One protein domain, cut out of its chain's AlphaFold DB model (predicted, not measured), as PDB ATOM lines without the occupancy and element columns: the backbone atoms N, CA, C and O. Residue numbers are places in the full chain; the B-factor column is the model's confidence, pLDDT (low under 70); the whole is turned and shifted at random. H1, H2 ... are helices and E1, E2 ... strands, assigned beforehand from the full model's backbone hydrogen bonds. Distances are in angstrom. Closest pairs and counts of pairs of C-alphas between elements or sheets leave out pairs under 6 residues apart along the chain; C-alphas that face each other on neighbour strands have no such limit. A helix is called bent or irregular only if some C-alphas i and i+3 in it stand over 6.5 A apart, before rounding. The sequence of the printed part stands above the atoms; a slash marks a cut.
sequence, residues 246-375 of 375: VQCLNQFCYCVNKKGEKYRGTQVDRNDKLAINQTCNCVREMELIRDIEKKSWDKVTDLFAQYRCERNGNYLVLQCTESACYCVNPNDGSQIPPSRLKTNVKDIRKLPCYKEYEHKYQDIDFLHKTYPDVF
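Overview. This is residues 246 to 375 of the 375 residues of the protein "Hypothetical protein" of Oppiella nova (UniProt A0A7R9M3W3). With little regular structure, two loop-rich lobes make opposite ends: hairpin E1-E2 with H1, and hairpin E3-E4 with H4 and H5. Between them H2 and H3 form an arm tipped by free-standing residues 294 to 299; tail residues 359 to 370 also stand free. The 130 printed residues include five named helices and four strands, class mixed, with 47 residues in named elements. The whole is compact, radius of gyration of the C-alphas 15.4 A, spanning 43 by 40 by 29 A.

Along the chain. E1 is residues 246 to 249, beginning at C-alpha 246 (179.316, 214.192, 135.918); E2 252 to 255; H1 273 to 276; H2 281 to 293, 18.9 A long; H3 301 to 304; E3 318 to 320; E4 324 to 327; H4 345 to 350, irregular, C-alphas 346 and 349 being 7.9 A apart; H5 is residues 352 to 356, ending at C-alpha 356 (183.098, 189.945, 133.022).

Arrangement. Within hydrogen-bond range are N 247 and O 254, 3.0 A, in antiparallel hairpin E1 and E2, and N 326 and O 319, 2.9 A, in antiparallel hairpin E3 and E4. The closest C-alphas of E4 and H4 are Ala 324 and Val 345, 5.1 A. O i to N i+4 pairs within range number 8 of 9 in H2, 0 of 2 in H4 and 0 of 1 in H5; O i to N i+3, 2 of 3 in H4 and 2 of 2 in H5.

Size, cuts and confidence. The printed part has no cut; links E2 to H1, H3 to E3 and E4 to H4 are long. pLDDT is under 70 in 48 residues, among them 355 to 375.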
ATOM      1  N   VAL A 246     178.167 214.341 136.811       96.81
ATOM      2  CA  VAL A 246     179.316 214.192 135.918       96.81
ATOM      3  C   VAL A 246     179.737 215.556 135.397       96.81
ATOM      4  O   VAL A 246     178.987 216.204 134.666       96.81
ATOM      5  N   GLN A 247     180.966 215.949 135.708       96.69
ATOM      6  CA  GLN A 247     181.621 217.108 135.107       96.69
ATOM      7  C   GLN A 247     182.796 216.633 134.267       96.69
ATOM      8  O   GLN A 247     183.441 215.632 134.590       96.69
ATOM      9  N   CYS A 248     183.083 217.355 133.192       94.31
ATOM     10  CA  CYS A 248     184.231 217.068 132.353       94.31
ATOM     11  C   CYS A 248     185.082 218.323 132.212       94.31
ATOM     12  O   CYS A 248     184.556 219.421 132.078       94.31
ATOM     13  N   LEU A 249     186.397 218.136 132.260       92.94
ATOM     14  CA  LEU A 249     187.381 219.188 132.064       92.94
ATOM     15  C   LEU A 249     188.525 218.637 131.215       92.94
ATOM     16  O   LEU A 249     189.175 217.654 131.586       92.94
ATOM     17  N   ASN A 250     188.779 219.270 130.072       89.81
ATOM     18  CA  ASN A 250     189.758 218.843 129.080       89.81
ATOM     19  C   ASN A 250     189.532 217.376 128.666       89.81
ATOM     20  O   ASN A 250     188.465 217.008 128.192       89.81
ATOM     21  N   GLN A 251     190.515 216.500 128.866       91.31
ATOM     22  CA  GLN A 251     190.443 215.096 128.450       91.31
ATOM     23  C   GLN A 251     189.796 214.172 129.489       91.31
ATOM     24  O   GLN A 251     189.758 212.967 129.278       91.31
ATOM     25  N   PHE A 252     189.279 214.696 130.603       93.69
ATOM     26  CA  PHE A 252     188.786 213.863 131.698       93.69
ATOM     27  C   PHE A 252     187.352 214.191 132.090       93.69
ATOM     28  O   PHE A 252     186.944 215.351 132.057       93.69
ATOM     29  N   CYS A 253     186.626 213.170 132.534       95.31
ATOM     30  CA  CYS A 253     185.357 213.302 133.238       95.31
ATOM     31  C   CYS A 253     185.495 212.745 134.658       95.31
ATOM     32  O   CYS A 253     186.317 211.865 134.923       95.31
ATOM     33  N   TYR A 254     184.753 213.311 135.603       95.38
ATOM     34  CA  TYR A 254     184.811 212.948 137.014       95.38
ATOM     35  C   TYR A 254     183.475 213.194 137.706       95.38
ATOM     36  O   TYR A 254     182.650 213.985 137.248       95.38
ATOM     37  N   CYS A 255     183.284 212.516 138.835       96.44
ATOM     38  CA  CYS A 255     182.101 212.700 139.654       96.44
ATOM     39  C   CYS A 255     182.265 213.886 140.602       96.44
ATOM     40  O   CYS A 255     183.322 214.044 141.223       96.44
ATOM     41  N   VAL A 256     181.199 214.664 140.774       96.75
ATOM     42  CA  VAL A 256     181.117 215.757 141.752       96.75
ATOM     43  C   VAL A 256     179.891 215.623 142.652       96.75
ATOM     44  O   VAL A 256     178.857 215.068 142.252       96.75
ATOM     45  N   ASN A 257     179.995 216.150 143.870       94.69
ATOM     46  CA  ASN A 257     178.843 216.325 144.747       94.69
ATOM     47  C   ASN A 257     177.955 217.493 144.278       94.69
ATOM     48  O   ASN A 257     178.248 218.176 143.296       94.69
ATOM     49  N   LYS A 258     176.863 217.758 145.002       94.50
ATOM     50  CA  LYS A 258     175.919 218.848 144.682       94.50
ATOM     51  C   LYS A 258     176.554 220.245 144.656       94.50
ATOM     52  O   LYS A 258     176.005 221.144 144.026       94.50
ATOM     53  N   LYS A 259     177.692 220.436 145.325       95.12
ATOM     54  CA  LYS A 259     178.426 221.707 145.376       95.12
ATOM     55  C   LYS A 259     179.496 221.831 144.287       95.12
ATOM     56  O   LYS A 259     180.176 222.846 144.248       95.12
ATOM     57  N   GLY A 260     179.668 220.815 143.438       95.94
ATOM     58  CA  GLY A 260     180.710 220.797 142.407       95.94
ATOM     59  C   GLY A 260     182.060 220.275 142.905       95.94
ATOM     60  O   GLY A 260     183.028 220.233 142.147       95.94
ATOM     61  N   GLU A 261     182.146 219.817 144.157       95.44
ATOM     62  CA  GLU A 261     183.381 219.275 144.719       95.44
ATOM     63  C   GLU A 261     183.617 217.858 144.185       95.44
ATOM     64  O   GLU A 261     182.758 216.977 144.268       95.44
ATOM     65  N   LYS A 262     184.805 217.629 143.627       94.94
ATOM     66  CA  LYS A 262     185.176 216.363 142.991       94.94
ATOM     67  C   LYS A 262     185.381 215.236 144.004       94.94
ATOM     68  O   LYS A 262     186.212 215.349 144.907       94.94
ATOM     69  N   TYR A 263     184.745 214.088 143.767       89.94
ATOM     70  CA  TYR A 263     185.056 212.858 144.497       89.94
ATOM     71  C   TYR A 263     186.397 212.275 144.035       89.94
ATOM     72  O   TYR A 263     186.659 212.107 142.836       89.94
ATOM     73  N   ARG A 264     187.254 211.919 144.995       86.75
ATOM     74  CA  ARG A 264     188.569 211.319 144.722       86.75
ATOM     75  C   ARG A 264     188.421 209.969 144.011       86.75
ATOM     76  O   ARG A 264     187.493 209.218 144.277       86.75
ATOM     77  N   GLY A 265     189.344 209.664 143.098       85.38
ATOM     78  CA  GLY A 265     189.385 208.375 142.395       85.38
ATOM     79  C   GLY A 265     188.318 208.168 141.311       85.38
ATOM     80  O   GLY A 265     188.301 207.097 140.713       85.38
ATOM     81  N   THR A 266     187.478 209.173 141.023       89.88
ATOM     82  CA  THR A 266     186.386 209.060 140.033       89.88
ATOM     83  C   THR A 266     186.729 209.565 138.625       89.88
ATOM     84  O   THR A 266     185.856 209.720 137.771       89.88
ATOM     85  N   GLN A 267     187.999 209.905 138.396       91.19
ATOM     86  CA  GLN A 267     188.456 210.485 137.139       91.19
ATOM     87  C   GLN A 267     188.691 209.394 136.094       91.19
ATOM     88  O   GLN A 267     189.467 208.466 136.324       91.19
ATOM     89  N   VAL A 268     188.071 209.561 134.931       91.62
ATOM     90  CA  VAL A 268     188.200 208.684 133.765       91.62
ATOM     91  C   VAL A 268     188.507 209.514 132.520       91.62
ATOM     92  O   VAL A 268     188.170 210.700 132.460       91.62
ATOM     93  N   ASP A 269     189.191 208.918 131.545       92.81
ATOM     94  CA  ASP A 269     189.443 209.560 130.251       92.81
ATOM     95  C   ASP A 269     188.122 209.737 129.493       92.81
ATOM     96  O   ASP A 269     187.306 208.817 129.446       92.81
ATOM     97  N   ARG A 270     187.898 210.919 128.910       91.00
ATOM     98  CA  ARG A 270     186.652 211.292 128.220       91.00
ATOM     99  C   ARG A 270     186.323 210.348 127.059       91.00
ATOM    100  O   ARG A 270     185.148 210.179 126.744       91.00
ATOM    101  N   ASN A 271     187.329 209.731 126.439       88.75
ATOM    102  CA  ASN A 271     187.165 208.798 125.326       88.75
ATOM    103  C   ASN A 271     187.076 207.328 125.780       88.75
ATOM    104  O   ASN A 271     186.892 206.436 124.948       88.75
ATOM    105  N   ASP A 272     187.204 207.050 127.080       89.31
ATOM    106  CA  ASP A 272     187.022 205.710 127.636       89.31
ATOM    107  C   ASP A 272     185.531 205.329 127.650       89.31
ATOM    108  O   ASP A 272     184.645 206.136 127.941       89.31
ATOM    109  N   LYS A 273     185.240 204.046 127.416       85.38
ATOM    110  CA  LYS A 273     183.898 203.466 127.583       85.38
ATOM    111  C   LYS A 273     183.335 203.707 128.987       85.38
ATOM    112  O   LYS A 273     182.122 203.832 129.143       85.38
ATOM    113  N   LEU A 274     184.199 203.778 130.002       81.88
ATOM    114  CA  LEU A 274     183.811 204.080 131.379       81.88
ATOM    115  C   LEU A 274     183.223 205.487 131.540       81.88
ATOM    116  O   LEU A 274     182.314 205.645 132.357       81.88
ATOM    117  N   ALA A 275     183.699 206.469 130.765       84.12
ATOM    118  CA  ALA A 275     183.174 207.835 130.772       84.12
ATOM    119  C   ALA A 275     181.813 207.931 130.071       84.12
ATOM    120  O   ALA A 275     180.929 208.638 130.545       84.12
ATOM    121  N   ILE A 276     181.609 207.173 128.986       83.62
ATOM    122  CA  ILE A 276     180.342 207.164 128.231       83.62
ATOM    123  C   ILE A 276     179.163 206.740 129.119       83.62
ATOM    124  O   ILE A 276     178.088 207.327 129.045       83.62
ATOM    125  N   ASN A 277     179.373 205.751 129.991       86.81
ATOM    126  CA  ASN A 277     178.338 205.236 130.890       86.81
ATOM    127  C   ASN A 277     178.387 205.865 132.291       86.81
ATOM    128  O   ASN A 277     177.807 205.323 133.230       86.81
ATOM    129  N   GLN A 278     179.117 206.964 132.474       91.38
ATOM    130  CA  GLN A 278     179.297 207.592 133.776       91.38
ATOM    131  C   GLN A 278     177.990 208.249 134.252       91.38
ATOM    132  O   GLN A 278     177.451 209.126 133.588       91.38
ATOM    133  N   THR A 279     177.483 207.829 135.415       94.12
ATOM    134  CA  THR A 279     176.285 208.401 136.068       94.12
ATOM    135  C   THR A 279     176.572 208.907 137.480       94.12
ATOM    136  O   THR A 279     175.857 209.770 137.978       94.12
ATOM    137  N   CYS A 280     177.622 208.389 138.131       95.00
ATOM    138  CA  CYS A 280     178.030 208.742 139.494       95.00
ATOM    139  C   CYS A 280     176.984 208.443 140.587       95.00
ATOM    140  O   CYS A 280     177.108 208.941 141.710       95.00
ATOM    141  N   ASN A 281     175.966 207.628 140.287       92.50
ATOM    142  CA  ASN A 281     174.865 207.361 141.214       92.50
ATOM    143  C   ASN A 281     175.342 206.698 142.515       92.50
ATOM    144  O   ASN A 281     174.934 207.131 143.587       92.50
ATOM    145  N   CYS A 282     176.259 205.726 142.451       89.62
ATOM    146  CA  CYS A 282     176.756 205.038 143.648       89.62
ATOM    147  C   CYS A 282     177.451 206.009 144.611       89.62
ATOM    148  O   CYS A 282     177.077 206.091 145.778       89.62
ATOM    149  N   VAL A 283     178.409 206.807 144.123       90.12
ATOM    150  CA  VAL A 283     179.162 207.731 144.992       90.12
ATOM    151  C   VAL A 283     178.292 208.854 145.570       90.12
ATOM    152  O   VAL A 283     178.481 209.219 146.730       90.12
ATOM    153  N   ARG A 284     177.301 209.361 144.819       90.12
ATOM    154  CA  ARG A 284     176.370 210.394 145.317       90.12
ATOM    155  C   ARG A 284     175.373 209.852 146.333       90.12
ATOM    156  O   ARG A 284     175.031 210.539 147.292       90.12
ATOM    157  N   GLU A 285     174.901 208.626 146.146       87.44
ATOM    158  CA  GLU A 285     173.975 208.000 147.088       87.44
ATOM    159  C   GLU A 285     174.673 207.614 148.394       87.44
ATOM    160  O   GLU A 285     174.088 207.782 149.462       87.44
ATOM    161  N   MET A 286     175.942 207.197 148.328       81.81
ATOM    162  CA  MET A 286     176.766 206.975 149.519       81.81
ATOM    163  C   MET A 286     176.902 208.244 150.374       81.81
ATOM    164  O   MET A 286     176.779 208.170 151.595       81.81
ATOM    165  N   GLU A 287     177.098 209.417 149.760       83.31
ATOM    166  CA  GLU A 287     177.105 210.701 150.484       83.31
ATOM    167  C   GLU A 287     175.740 210.994 151.132       83.31
ATOM    168  O   GLU A 287     175.687 211.347 152.310       83.31
ATOM    169  N   LEU A 288     174.634 210.776 150.406       80.50
ATOM    170  CA  LEU A 288     173.284 211.001 150.937       80.50
ATOM    171  C   LEU A 288     172.974 210.109 152.151       80.50
ATOM    172  O   LEU A 288     172.297 210.548 153.081       80.50
ATOM    173  N   ILE A 289     173.461 208.866 152.145       73.38
ATOM    174  CA  ILE A 289     173.279 207.909 153.244       73.38
ATOM    175  C   ILE A 289     174.153 208.277 154.450       73.38
ATOM    176  O   ILE A 289     173.656 208.238 155.575       73.38
ATOM    177  N   ARG A 290     175.410 208.696 154.245       70.06
ATOM    178  CA  ARG A 290     176.299 209.157 155.334       70.06
ATOM    179  C   ARG A 290     175.692 210.311 156.138       70.06
ATOM    180  O   ARG A 290     175.870 210.399 157.351       70.06
ATOM    181  N   ASP A 291     174.898 211.172 155.507       63.66
ATOM    182  CA  ASP A 291     174.187 212.233 156.227       63.66
ATOM    183  C   ASP A 291     173.047 211.728 157.142       63.66
ATOM    184  O   ASP A 291     172.644 212.444 158.066       63.66
ATOM    185  N   ILE A 292     172.566 210.491 156.957       61.69
ATOM    186  CA  ILE A 292     171.604 209.811 157.848       61.69
ATOM    187  C   ILE A 292     172.298 209.270 159.110       61.69
ATOM    188  O   ILE A 292     171.700 209.295 160.188       61.69
ATOM    189  N   GLU A 293     173.557 208.826 159.006       54.56
ATOM    190  CA  GLU A 293     174.329 208.200 160.100       54.56
ATOM    191  C   GLU A 293     174.428 209.089 161.347       54.56
ATOM    192  O   GLU A 293     174.482 208.596 162.471       54.56
ATOM    193  N   LYS A 294     174.314 210.412 161.186       54.47
ATOM    194  CA  LYS A 294     174.261 211.374 162.299       54.47
ATOM    195  C   LYS A 294     173.011 211.232 163.194       54.47
ATOM    196  O   LYS A 294     172.943 211.911 164.215       54.47
ATOM    197  N   LYS A 295     172.007 210.416 162.824       52.84
ATOM    198  CA  LYS A 295     170.689 210.346 163.498       52.84
ATOM    199  C   LYS A 295     170.265 208.966 164.029       52.84
ATOM    200  O   LYS A 295     169.441 208.934 164.939       52.84
ATOM    201  N   SER A 296     170.762 207.842 163.500       54.22
ATOM    202  CA  SER A 296     170.408 206.492 163.994       54.22
ATOM    203  C   SER A 296     171.416 205.433 163.525       54.22
ATOM    204  O   SER A 296     171.422 205.041 162.361       54.22
ATOM    205  N   TRP A 297     172.288 205.002 164.440       47.97
ATOM    206  CA  TRP A 297     173.595 204.413 164.124       47.97
ATOM    207  C   TRP A 297     173.628 202.880 163.964       47.97
ATOM    208  O   TRP A 297     174.523 202.391 163.295       47.97
ATOM    209  N   ASP A 298     172.669 202.106 164.490       52.88
ATOM    210  CA  ASP A 298     172.883 200.650 164.681       52.88
ATOM    211  C   ASP A 298     172.193 199.714 163.662       52.88
ATOM    212  O   ASP A 298     172.395 198.505 163.701       52.88
ATOM    213  N   LYS A 299     171.332 200.221 162.765       50.62
ATOM    214  CA  LYS A 299     170.536 199.370 161.838       50.62
ATOM    215  C   LYS A 299     170.741 199.638 160.344       50.62
ATOM    216  O   LYS A 299     170.322 198.821 159.530       50.62
ATOM    217  N   VAL A 300     171.338 200.772 159.979       48.62
ATOM    218  CA  VAL A 300     171.472 201.238 158.579       48.62
ATOM    219  C   VAL A 300     172.930 201.194 158.102       48.62
ATOM    220  O   VAL A 300     173.182 200.887 156.939       48.62
ATOM    221  N   THR A 301     173.874 201.412 159.015       47.97
ATOM    222  CA  THR A 301     175.336 201.333 158.841       47.97
ATOM    223  C   THR A 301     175.796 199.931 158.424       47.97
ATOM    224  O   THR A 301     176.431 199.778 157.382       47.97
ATOM    225  N   ASP A 302     175.365 198.884 159.134       51.34
ATOM    226  CA  ASP A 302     175.661 197.480 158.788       51.34
ATOM    227  C   ASP A 302     174.998 197.017 157.483       51.34
ATOM    228  O   ASP A 302     175.452 196.071 156.834       51.34
ATOM    229  N   LEU A 303     173.910 197.676 157.077       50.62
ATOM    230  CA  LEU A 303     173.134 197.263 155.913       50.62
ATOM    231  C   LEU A 303     173.805 197.685 154.593       50.62
ATOM    232  O   LEU A 303     173.638 196.979 153.597       50.62
ATOM    233  N   PHE A 304     174.585 198.781 154.578       54.03
ATOM    234  CA  PHE A 304     175.145 199.357 153.342       54.03
ATOM    235  C   PHE A 304     176.591 199.858 153.386       54.03
ATOM    236  O   PHE A 304     177.061 200.369 152.368       54.03
ATOM    237  N   ALA A 305     177.361 199.571 154.438       53.34
ATOM    238  CA  ALA A 305     178.831 199.671 154.421       53.34
ATOM    239  C   ALA A 305     179.524 198.780 153.347       53.34
ATOM    240  O   ALA A 305     180.738 198.603 153.348       53.34
ATOM    241  N   GLN A 306     178.763 198.191 152.419       57.53
ATOM    242  CA  GLN A 306     179.190 197.201 151.433       57.53
ATOM    243  C   GLN A 306     178.903 197.622 149.983       57.53
ATOM    244  O   GLN A 306     179.178 196.837 149.074       57.53
ATOM    245  N   TYR A 307     178.364 198.826 149.729       71.50
ATOM    246  CA  TYR A 307     178.247 199.315 148.354       71.50
ATOM    247  C   TYR A 307     179.605 199.730 147.816       71.50
ATOM    248  O   TYR A 307     180.182 200.746 148.198       71.50
ATOM    249  N   ARG A 308     180.109 198.929 146.884       80.81
ATOM    250  CA  ARG A 308     181.327 199.245 146.149       80.81
ATOM    251  C   ARG A 308     180.970 200.022 144.897       80.81
ATOM    252  O   ARG A 308     180.136 199.577 144.108       80.81
ATOM    253  N   CYS A 309     181.628 201.154 144.702       85.75
ATOM    254  CA  CYS A 309     181.516 201.925 143.475       85.75
ATOM    255  C   CYS A 309     182.699 201.614 142.549       85.75
ATOM    256  O   CYS A 309     183.815 201.368 143.009       85.75
ATOM    257  N   GLU A 310     182.463 201.618 141.241       87.69
ATOM    258  CA  GLU A 310     183.535 201.564 140.246       87.69
ATOM    259  C   GLU A 310     184.163 202.963 140.053       87.69
ATOM    260  O   GLU A 310     183.649 203.970 140.539       87.69
ATOM    261  N   ARG A 311     185.300 203.053 139.350       85.94
ATOM    262  CA  ARG A 311     186.039 204.311 139.120       85.94
ATOM    263  C   ARG A 311     185.264 205.373 138.343       85.94
ATOM    264  O   ARG A 311     185.631 206.532 138.399       85.94
ATOM    265  N   ASN A 312     184.203 205.024 137.630       87.31
ATOM    266  CA  ASN A 312     183.297 206.015 137.042       87.31
ATOM    267  C   ASN A 312     182.201 206.464 138.034       87.31
ATOM    268  O   ASN A 312     181.246 207.124 137.651       87.31
ATOM    269  N   GLY A 313     182.294 206.088 139.312       90.12
ATOM    270  CA  GLY A 313     181.336 206.441 140.360       90.12
ATOM    271  C   GLY A 313     179.984 205.731 140.271       90.12
ATOM    272  O   GLY A 313     179.098 206.012 141.079       90.12
ATOM    273  N   ASN A 314     179.810 204.816 139.318       91.81
ATOM    274  CA  ASN A 314     178.649 203.937 139.230       91.81
ATOM    275  C   ASN A 314     178.759 202.789 140.234       91.81
ATOM    276  O   ASN A 314     179.807 202.575 140.846       91.81
ATOM    277  N   TYR A 315     177.682 202.022 140.391       87.31
ATOM    278  CA  TYR A 315     177.725 200.800 141.179       87.31
ATOM    279  C   TYR A 315     178.649 199.786 140.515       87.31
ATOM    280  O   TYR A 315     178.515 199.493 139.326       87.31
ATOM    281  N   LEU A 316     179.569 199.212 141.291       86.19
ATOM    282  CA  LEU A 316     180.293 198.030 140.851       86.19
ATOM    283  C   LEU A 316     179.267 196.909 140.644       86.19
ATOM    284  O   LEU A 316     178.509 196.591 141.559       86.19
ATOM    285  N   VAL A 317     179.227 196.300 139.462       85.25
ATOM    286  CA  VAL A 317     178.196 195.295 139.144       85.25
ATOM    287  C   VAL A 317     178.250 194.120 140.127       85.25
ATOM    288  O   VAL A 317     177.216 193.590 140.521       85.25
ATOM    289  N   LEU A 318     179.444 193.729 140.578       83.31
ATOM    290  CA  LEU A 318     179.636 192.683 141.581       83.31
ATOM    291  C   LEU A 318     179.676 193.264 143.006       83.31
ATOM    292  O   LEU A 318     180.715 193.736 143.484       83.31
ATOM    293  N   GLN A 319     178.566 193.150 143.727       81.62
ATOM    294  CA  GLN A 319     178.468 193.524 145.139       81.62
ATOM    295  C   GLN A 319     178.669 192.291 146.020       81.62
ATOM    296  O   GLN A 319     178.186 191.206 145.700       81.62
ATOM    297  N   CYS A 320     179.390 192.442 147.131       75.06
ATOM    298  CA  CYS A 320     179.587 191.365 148.095       75.06
ATOM    299  C   CYS A 320     179.522 191.892 149.519       75.06
ATOM    300  O   CYS A 320     180.096 192.930 149.834       75.06
ATOM    301  N   THR A 321     178.872 191.102 150.356       71.38
ATOM    302  CA  THR A 321     178.918 191.146 151.809       71.38
ATOM    303  C   THR A 321     180.011 190.195 152.309       71.38
ATOM    304  O   THR A 321     180.617 189.471 151.515       71.38
ATOM    305  N   GLU A 322     180.225 190.122 153.623       66.62
ATOM    306  CA  GLU A 322     181.114 189.111 154.221       66.62
ATOM    307  C   GLU A 322     180.708 187.664 153.880       66.62
ATOM    308  O   GLU A 322     181.550 186.773 153.788       66.62
ATOM    309  N   SER A 323     179.411 187.414 153.686       69.69
ATOM    310  CA  SER A 323     178.851 186.066 153.550       69.69
ATOM    311  C   SER A 323     178.318 185.747 152.155       69.69
ATOM    312  O   SER A 323     178.152 184.567 151.826       69.69
ATOM    313  N   ALA A 324     178.066 186.755 151.315       74.25
ATOM    314  CA  ALA A 324     177.474 186.529 150.008       74.25
ATOM    315  C   ALA A 324     177.743 187.613 148.965       74.25
ATOM    316  O   ALA A 324     177.825 188.792 149.277       74.25
ATOM    317  N   CYS A 325     177.740 187.212 147.696       78.69
ATOM    318  CA  CYS A 325     177.850 188.095 146.541       78.69
ATOM    319  C   CYS A 325     176.590 188.059 145.668       78.69
ATOM    320  O   CYS A 325     175.868 187.057 145.623       78.69
ATOM    321  N   TYR A 326     176.337 189.155 144.960       79.00
ATOM    322  CA  TYR A 326     175.214 189.318 144.043       79.00
ATOM    323  C   TYR A 326     175.544 190.340 142.944       79.00
ATOM    324  O   TYR A 326     176.438 191.173 143.095       79.00
ATOM    325  N   CYS A 327     174.832 190.247 141.820       80.31
ATOM    326  CA  CYS A 327     174.975 191.176 140.701       80.31
ATOM    327  C   CYS A 327     173.963 192.316 140.824       80.31
ATOM    328  O   CYS A 327     172.780 192.060 141.067       80.31
ATOM    329  N   VAL A 328     174.411 193.549 140.600       81.81
ATOM    330  CA  VAL A 328     173.560 194.739 140.564       81.81
ATOM    331  C   VAL A 328     173.684 195.490 139.246       81.81
ATOM    332  O   VAL A 328     174.701 195.414 138.563       81.81
ATOM    333  N   ASN A 329     172.650 196.246 138.905       83.88
ATOM    334  CA  ASN A 329     172.672 197.192 137.809       83.88
ATOM    335  C   ASN A 329     173.647 198.333 138.147       83.88
ATOM    336  O   ASN A 329     173.534 198.933 139.218       83.88
ATOM    337  N   PRO A 330     174.611 198.645 137.261       86.50
ATOM    338  CA  PRO A 330     175.613 199.672 137.532       86.50
ATOM    339  C   PRO A 330     175.010 201.077 137.705       86.50
ATOM    340  O   PRO A 330     175.611 201.923 138.365       86.50
ATOM    341  N   ASN A 331     173.826 201.339 137.148       86.69
ATOM    342  CA  ASN A 331     173.221 202.668 137.159       86.69
ATOM    343  C   ASN A 331     172.394 202.946 138.419       86.69
ATOM    344  O   ASN A 331     172.421 204.070 138.905       86.69
ATOM    345  N   ASP A 332     171.675 201.969 138.969       81.88
ATOM    346  CA  ASP A 332     170.761 202.177 140.111       81.88
ATOM    347  C   ASP A 332     171.036 201.238 141.304       81.88
ATOM    348  O   ASP A 332     170.426 201.365 142.368       81.88
ATOM    349  N   GLY A 333     171.963 200.291 141.148       81.44
ATOM    350  CA  GLY A 333     172.328 199.317 142.169       81.44
ATOM    351  C   GLY A 333     171.204 198.334 142.526       81.44
ATOM    352  O   GLY A 333     171.245 197.736 143.602       81.44
ATOM    353  N   SER A 334     170.178 198.187 141.685       78.00
ATOM    354  CA  SER A 334     169.145 197.152 141.807       78.00
ATOM    355  C   SER A 334     169.718 195.773 141.478       78.00
ATOM    356  O   SER A 334     170.592 195.637 140.631       78.00
ATOM    357  N   GLN A 335     169.258 194.722 142.155       75.69
ATOM    358  CA  GLN A 335     169.757 193.364 141.922       75.69
ATOM    359  C   GLN A 335     169.200 192.789 140.606       75.69
ATOM    360  O   GLN A 335     167.989 192.788 140.406       75.69
ATOM    361  N   ILE A 336     170.064 192.264 139.726       73.75
ATOM    362  CA  ILE A 336     169.660 191.762 138.394       73.75
ATOM    363  C   ILE A 336     169.315 190.251 138.442       73.75
ATOM    364  O   ILE A 336     170.118 189.467 138.968       73.75
ATOM    365  N   PRO A 337     168.184 189.784 137.865       60.56
ATOM    366  CA  PRO A 337     167.867 188.350 137.703       60.56
ATOM    367  C   PRO A 337     168.841 187.606 136.753       60.56
ATOM    368  O   PRO A 337     169.388 188.233 135.852       60.56
ATOM    369  N   PRO A 338     169.069 186.277 136.867       53.00
ATOM    370  CA  PRO A 338     168.443 185.293 137.747       53.00
ATOM    371  C   PRO A 338     169.218 185.114 139.058       53.00
ATOM    372  O   PRO A 338     169.201 184.022 139.622       53.00
ATOM    373  N   SER A 339     169.914 186.153 139.537       52.16
ATOM    374  CA  SER A 339     170.685 186.166 140.790       52.16
ATOM    375  C   SER A 339     169.755 186.065 142.011       52.16
ATOM    376  O   SER A 339     169.736 186.940 142.866       52.16
ATOM    377  N   ARG A 340     168.920 185.020 142.060       48.75
ATOM    378  CA  ARG A 340     167.789 184.813 142.970       48.75
ATOM    379  C   ARG A 340     168.219 184.669 144.425       48.75
ATOM    380  O   ARG A 340     167.394 184.838 145.311       48.75
ATOM    381  N   LEU A 341     169.489 184.376 144.688       55.00
ATOM    382  CA  LEU A 341     170.031 184.268 146.031       55.00
ATOM    383  C   LEU A 341     171.461 184.788 146.011       55.00
ATOM    384  O   LEU A 341     172.282 184.342 145.206       55.00
ATOM    385  N   LYS A 342     171.735 185.723 146.924       60.31
ATOM    386  CA  LYS A 342     173.038 185.904 147.567       60.31
ATOM    387  C   LYS A 342     173.828 184.595 147.486       60.31
ATOM    388  O   LYS A 342     173.500 183.624 148.161       60.31
ATOM    389  N   THR A 343     174.797 184.539 146.583       63.34
ATOM    390  CA  THR A 343     175.603 183.336 146.396       63.34
ATOM    391  C   THR A 343     176.708 183.377 147.430       63.34
ATOM    392  O   THR A 343     177.304 184.434 147.631       63.34
ATOM    393  N   ASN A 344     176.970 182.262 148.111       70.94
ATOM    394  CA  ASN A 344     178.078 182.208 149.059       70.94
ATOM    395  C   ASN A 344     179.370 182.655 148.356       70.94
ATOM    396  O   ASN A 344     179.572 182.339 147.185       70.94
ATOM    397  N   VAL A 345     180.254 183.365 149.056       67.75
ATOM    398  CA  VAL A 345     181.517 183.868 148.484       67.75
ATOM    399  C   VAL A 345     182.320 182.759 147.780       67.75
ATOM    400  O   VAL A 345     182.932 183.001 146.742       67.75
ATOM    401  N   LYS A 346     182.249 181.510 148.264       69.44
ATOM    402  CA  LYS A 346     182.903 180.340 147.642       69.44
ATOM    403  C   LYS A 346     182.389 180.009 146.238       69.44
ATOM    404  O   LYS A 346     183.109 179.428 145.432       69.44
ATOM    405  N   ASP A 347     181.157 180.392 145.947       75.38
ATOM    406  CA  ASP A 347     180.448 180.121 144.703       75.38
ATOM    407  C   ASP A 347     180.396 181.347 143.776       75.38
ATOM    408  O   ASP A 347     179.702 181.320 142.760       75.38
ATOM    409  N   ILE A 348     181.148 182.415 144.079       77.12
ATOM    410  CA  ILE A 348     181.133 183.692 143.342       77.12
ATOM    411  C   ILE A 348     181.301 183.530 141.824       77.12
ATOM    412  O   ILE A 348     180.666 184.242 141.051       77.12
ATOM    413  N   ARG A 349     182.073 182.526 141.385       78.62
ATOM    414  CA  ARG A 349     182.313 182.208 139.965       78.62
ATOM    415  C   ARG A 349     181.056 181.782 139.200       78.62
ATOM    416  O   ARG A 349     181.052 181.798 137.971       78.62
ATOM    417  N   LYS A 350     179.995 181.384 139.907       78.00
ATOM    418  CA  LYS A 350     178.699 181.020 139.318       78.00
ATOM    419  C   LYS A 350     177.873 182.249 138.931       78.00
ATOM    420  O   LYS A 350     176.937 182.110 138.147       78.00
ATOM    421  N   LEU A 351     178.198 183.435 139.457       77.25
ATOM    422  CA  LEU A 351     177.476 184.659 139.129       77.25
ATOM    423  C   LEU A 351     177.756 185.078 137.677       77.25
ATOM    424  O   LEU A 351     178.923 185.169 137.292       77.25
ATOM    425  N   PRO A 352     176.722 185.395 136.873       79.50
ATOM    426  CA  PRO A 352     176.906 185.833 135.489       79.50
ATOM    427  C   PRO A 352     177.828 187.048 135.373       79.50
ATOM    428  O   PRO A 352     178.735 187.046 134.545       79.50
ATOM    429  N   CYS A 353     177.658 188.031 136.265       79.94
ATOM    430  CA  CYS A 353     178.487 189.229 136.273       79.94
ATOM    431  C   CYS A 353     179.951 188.943 136.623       79.94
ATOM    432  O   CYS A 353     180.815 189.682 136.180       79.94
ATOM    433  N   TYR A 354     180.272 187.870 137.360       76.88
ATOM    434  CA  TYR A 354     181.661 187.567 137.726       76.88
ATOM    435  C   TYR A 354     182.537 187.270 136.501       76.88
ATOM    436  O   TYR A 354     183.713 187.629 136.485       76.88
ATOM    437  N   LYS A 355     181.966 186.668 135.450       67.19
ATOM    438  CA  LYS A 355     182.700 186.310 134.224       67.19
ATOM    439  C   LYS A 355     183.261 187.527 133.487       67.19
ATOM    440  O   LYS A 355     184.318 187.434 132.877       67.19
ATOM    441  N   GLU A 356     182.605 188.681 133.591       63.56
ATOM    442  CA  GLU A 356     183.098 189.945 133.022       63.56
ATOM    443  C   GLU A 356     184.316 190.501 133.785       63.56
ATOM    444  O   GLU A 356     185.081 191.307 133.253       63.56
ATOM    445  N   TYR A 357     184.530 190.035 135.018       62.09
ATOM    446  CA  TYR A 357     185.594 190.481 135.916       62.09
ATOM    447  C   TYR A 357     186.750 189.475 136.062       62.09
ATOM    448  O   TYR A 357     187.783 189.835 136.630       62.09
ATOM    449  N   GLU A 358     186.639 188.265 135.496       53.28
ATOM    450  CA  GLU A 358     187.659 187.201 135.572       53.28
ATOM    451  C   GLU A 358     189.018 187.632 134.978       53.28
ATOM    452  O   GLU A 358     190.069 187.224 135.465       53.28
ATOM    453  N   HIS A 359     189.016 188.540 133.995       48.31
ATOM    454  CA  HIS A 359     190.232 189.091 133.379       48.31
ATOM    455  C   HIS A 359     190.765 190.377 134.037       48.31
ATOM    456  O   HIS A 359     191.882 190.790 133.737       48.31
ATOM    457  N   LYS A 360     189.988 191.024 134.920       49.22
ATOM    458  CA  LYS A 360     190.375 192.273 135.611       49.22
ATOM    459  C   LYS A 360     190.903 192.048 137.033       49.22
ATOM    460  O   LYS A 360     191.551 192.939 137.573       49.22
ATOM    461  N   TYR A 361     190.638 190.886 137.633       47.72
ATOM    462  CA  TYR A 361     190.881 190.615 139.052       47.72
ATOM    463  C   TYR A 361     191.593 189.269 139.271       47.72
ATOM    464  O   TYR A 361     190.988 188.305 139.736       47.72
ATOM    465  N   GLN A 362     192.895 189.201 138.966       38.69
ATOM    466  CA  GLN A 362     193.755 188.097 139.428       38.69
ATOM    467  C   GLN A 362     194.163 188.213 140.910       38.69
ATOM    468  O   GLN A 362     194.693 187.251 141.449       38.69
ATOM    469  N   ASP A 363     193.840 189.312 141.599       42.00
ATOM    470  CA  ASP A 363     194.120 189.484 143.030       42.00
ATOM    471  C   ASP A 363     192.875 189.965 143.784       42.00
ATOM    472  O   ASP A 363     192.606 191.162 143.916       42.00
ATOM    473  N   ILE A 364     192.114 189.017 144.333       40.41
ATOM    474  CA  ILE A 364     191.043 189.301 145.304       40.41
ATOM    475  C   ILE A 364     191.621 189.944 146.589       40.41
ATOM    476  O   ILE A 364     190.916 190.689 147.268       40.41
ATOM    477  N   ASP A 365     192.923 189.785 146.852       40.03
ATOM    478  CA  ASP A 365     193.653 190.440 147.951       40.03
ATOM    479  C   ASP A 365     193.953 191.937 147.715       40.03
ATOM    480  O   ASP A 365     194.264 192.668 148.659       40.03
ATOM    481  N   PHE A 366     193.849 192.438 146.477       37.91
ATOM    482  CA  PHE A 366     194.203 193.825 146.145       37.91
ATOM    483  C   PHE A 366     193.077 194.823 146.468       37.91
ATOM    484  O   PHE A 366     193.337 195.975 146.828       37.91
ATOM    485  N   LEU A 367     191.812 194.390 146.420       37.59
ATOM    486  CA  LEU A 367     190.654 195.253 146.699       37.59
ATOM    487  C   LEU A 367     190.538 195.663 148.173       37.59
ATOM    488  O   LEU A 367     190.084 196.770 148.448       37.59
ATOM    489  N   HIS A 368     191.015 194.833 149.107       39.88
ATOM    490  CA  HIS A 368     191.123 195.215 150.520       39.88
ATOM    491  C   HIS A 368     192.246 196.235 150.780       39.88
ATOM    492  O   HIS A 368     192.188 196.964 151.765       39.88
ATOM    493  N   LYS A 369     193.271 196.299 149.915       33.69
ATOM    494  CA  LYS A 369     194.491 197.096 150.146       33.69
ATOM    495  C   LYS A 369     194.528 198.452 149.443       33.69
ATOM    496  O   LYS A 369     195.269 199.323 149.884       33.69
ATOM    497  N   THR A 370     193.783 198.646 148.356       33.41
ATOM    498  CA  THR A 370     194.067 199.769 147.435       33.41
ATOM    499  C   THR A 370     193.283 201.048 147.729       33.41
ATOM    500  O   THR A 370     193.700 202.119 147.299       33.41
ATOM    501  N   TYR A 371     192.186 200.986 148.488       37.03
ATOM    502  CA  TYR A 371     191.401 202.184 148.818       37.03
ATOM    503  C   TYR A 371     190.916 202.212 150.271       37.03
ATOM    504  O   TYR A 371     189.714 202.315 150.476       37.03
ATOM    505  N   PRO A 372     191.804 202.163 151.283       35.59
ATOM    506  CA  PRO A 372     191.398 202.298 152.685       35.59
ATOM    507  C   PRO A 372     190.628 203.605 152.973       35.59
ATOM    508  O   PRO A 372     189.805 203.624 153.876       35.59
ATOM    509  N   ASP A 373     190.820 204.652 152.159       31.77
ATOM    510  CA  ASP A 373     190.263 205.996 152.392       31.77
ATOM    511  C   ASP A 373     189.022 206.343 151.541       31.77
ATOM    512  O   ASP A 373     188.692 207.517 151.356       31.77
ATOM    513  N   VAL A 374     188.339 205.344 150.974       35.66
ATOM    514  CA  VAL A 374     186.980 205.523 150.412       35.66
ATOM    515  C   VAL A 374     185.918 204.793 151.252       35.66
ATOM    516  O   VAL A 374     184.721 204.991 151.028       35.66
ATOM    517  N   PHE A 375     186.350 204.026 152.257       35.81
ATOM    518  CA  PHE A 375     185.495 203.344 153.227       35.81
ATOM    519  C   PHE A 375     184.948 204.326 154.268       35.81
ATOM    520  O   PHE A 375     185.760 205.038 154.896       35.81
TER     521      PHE A 375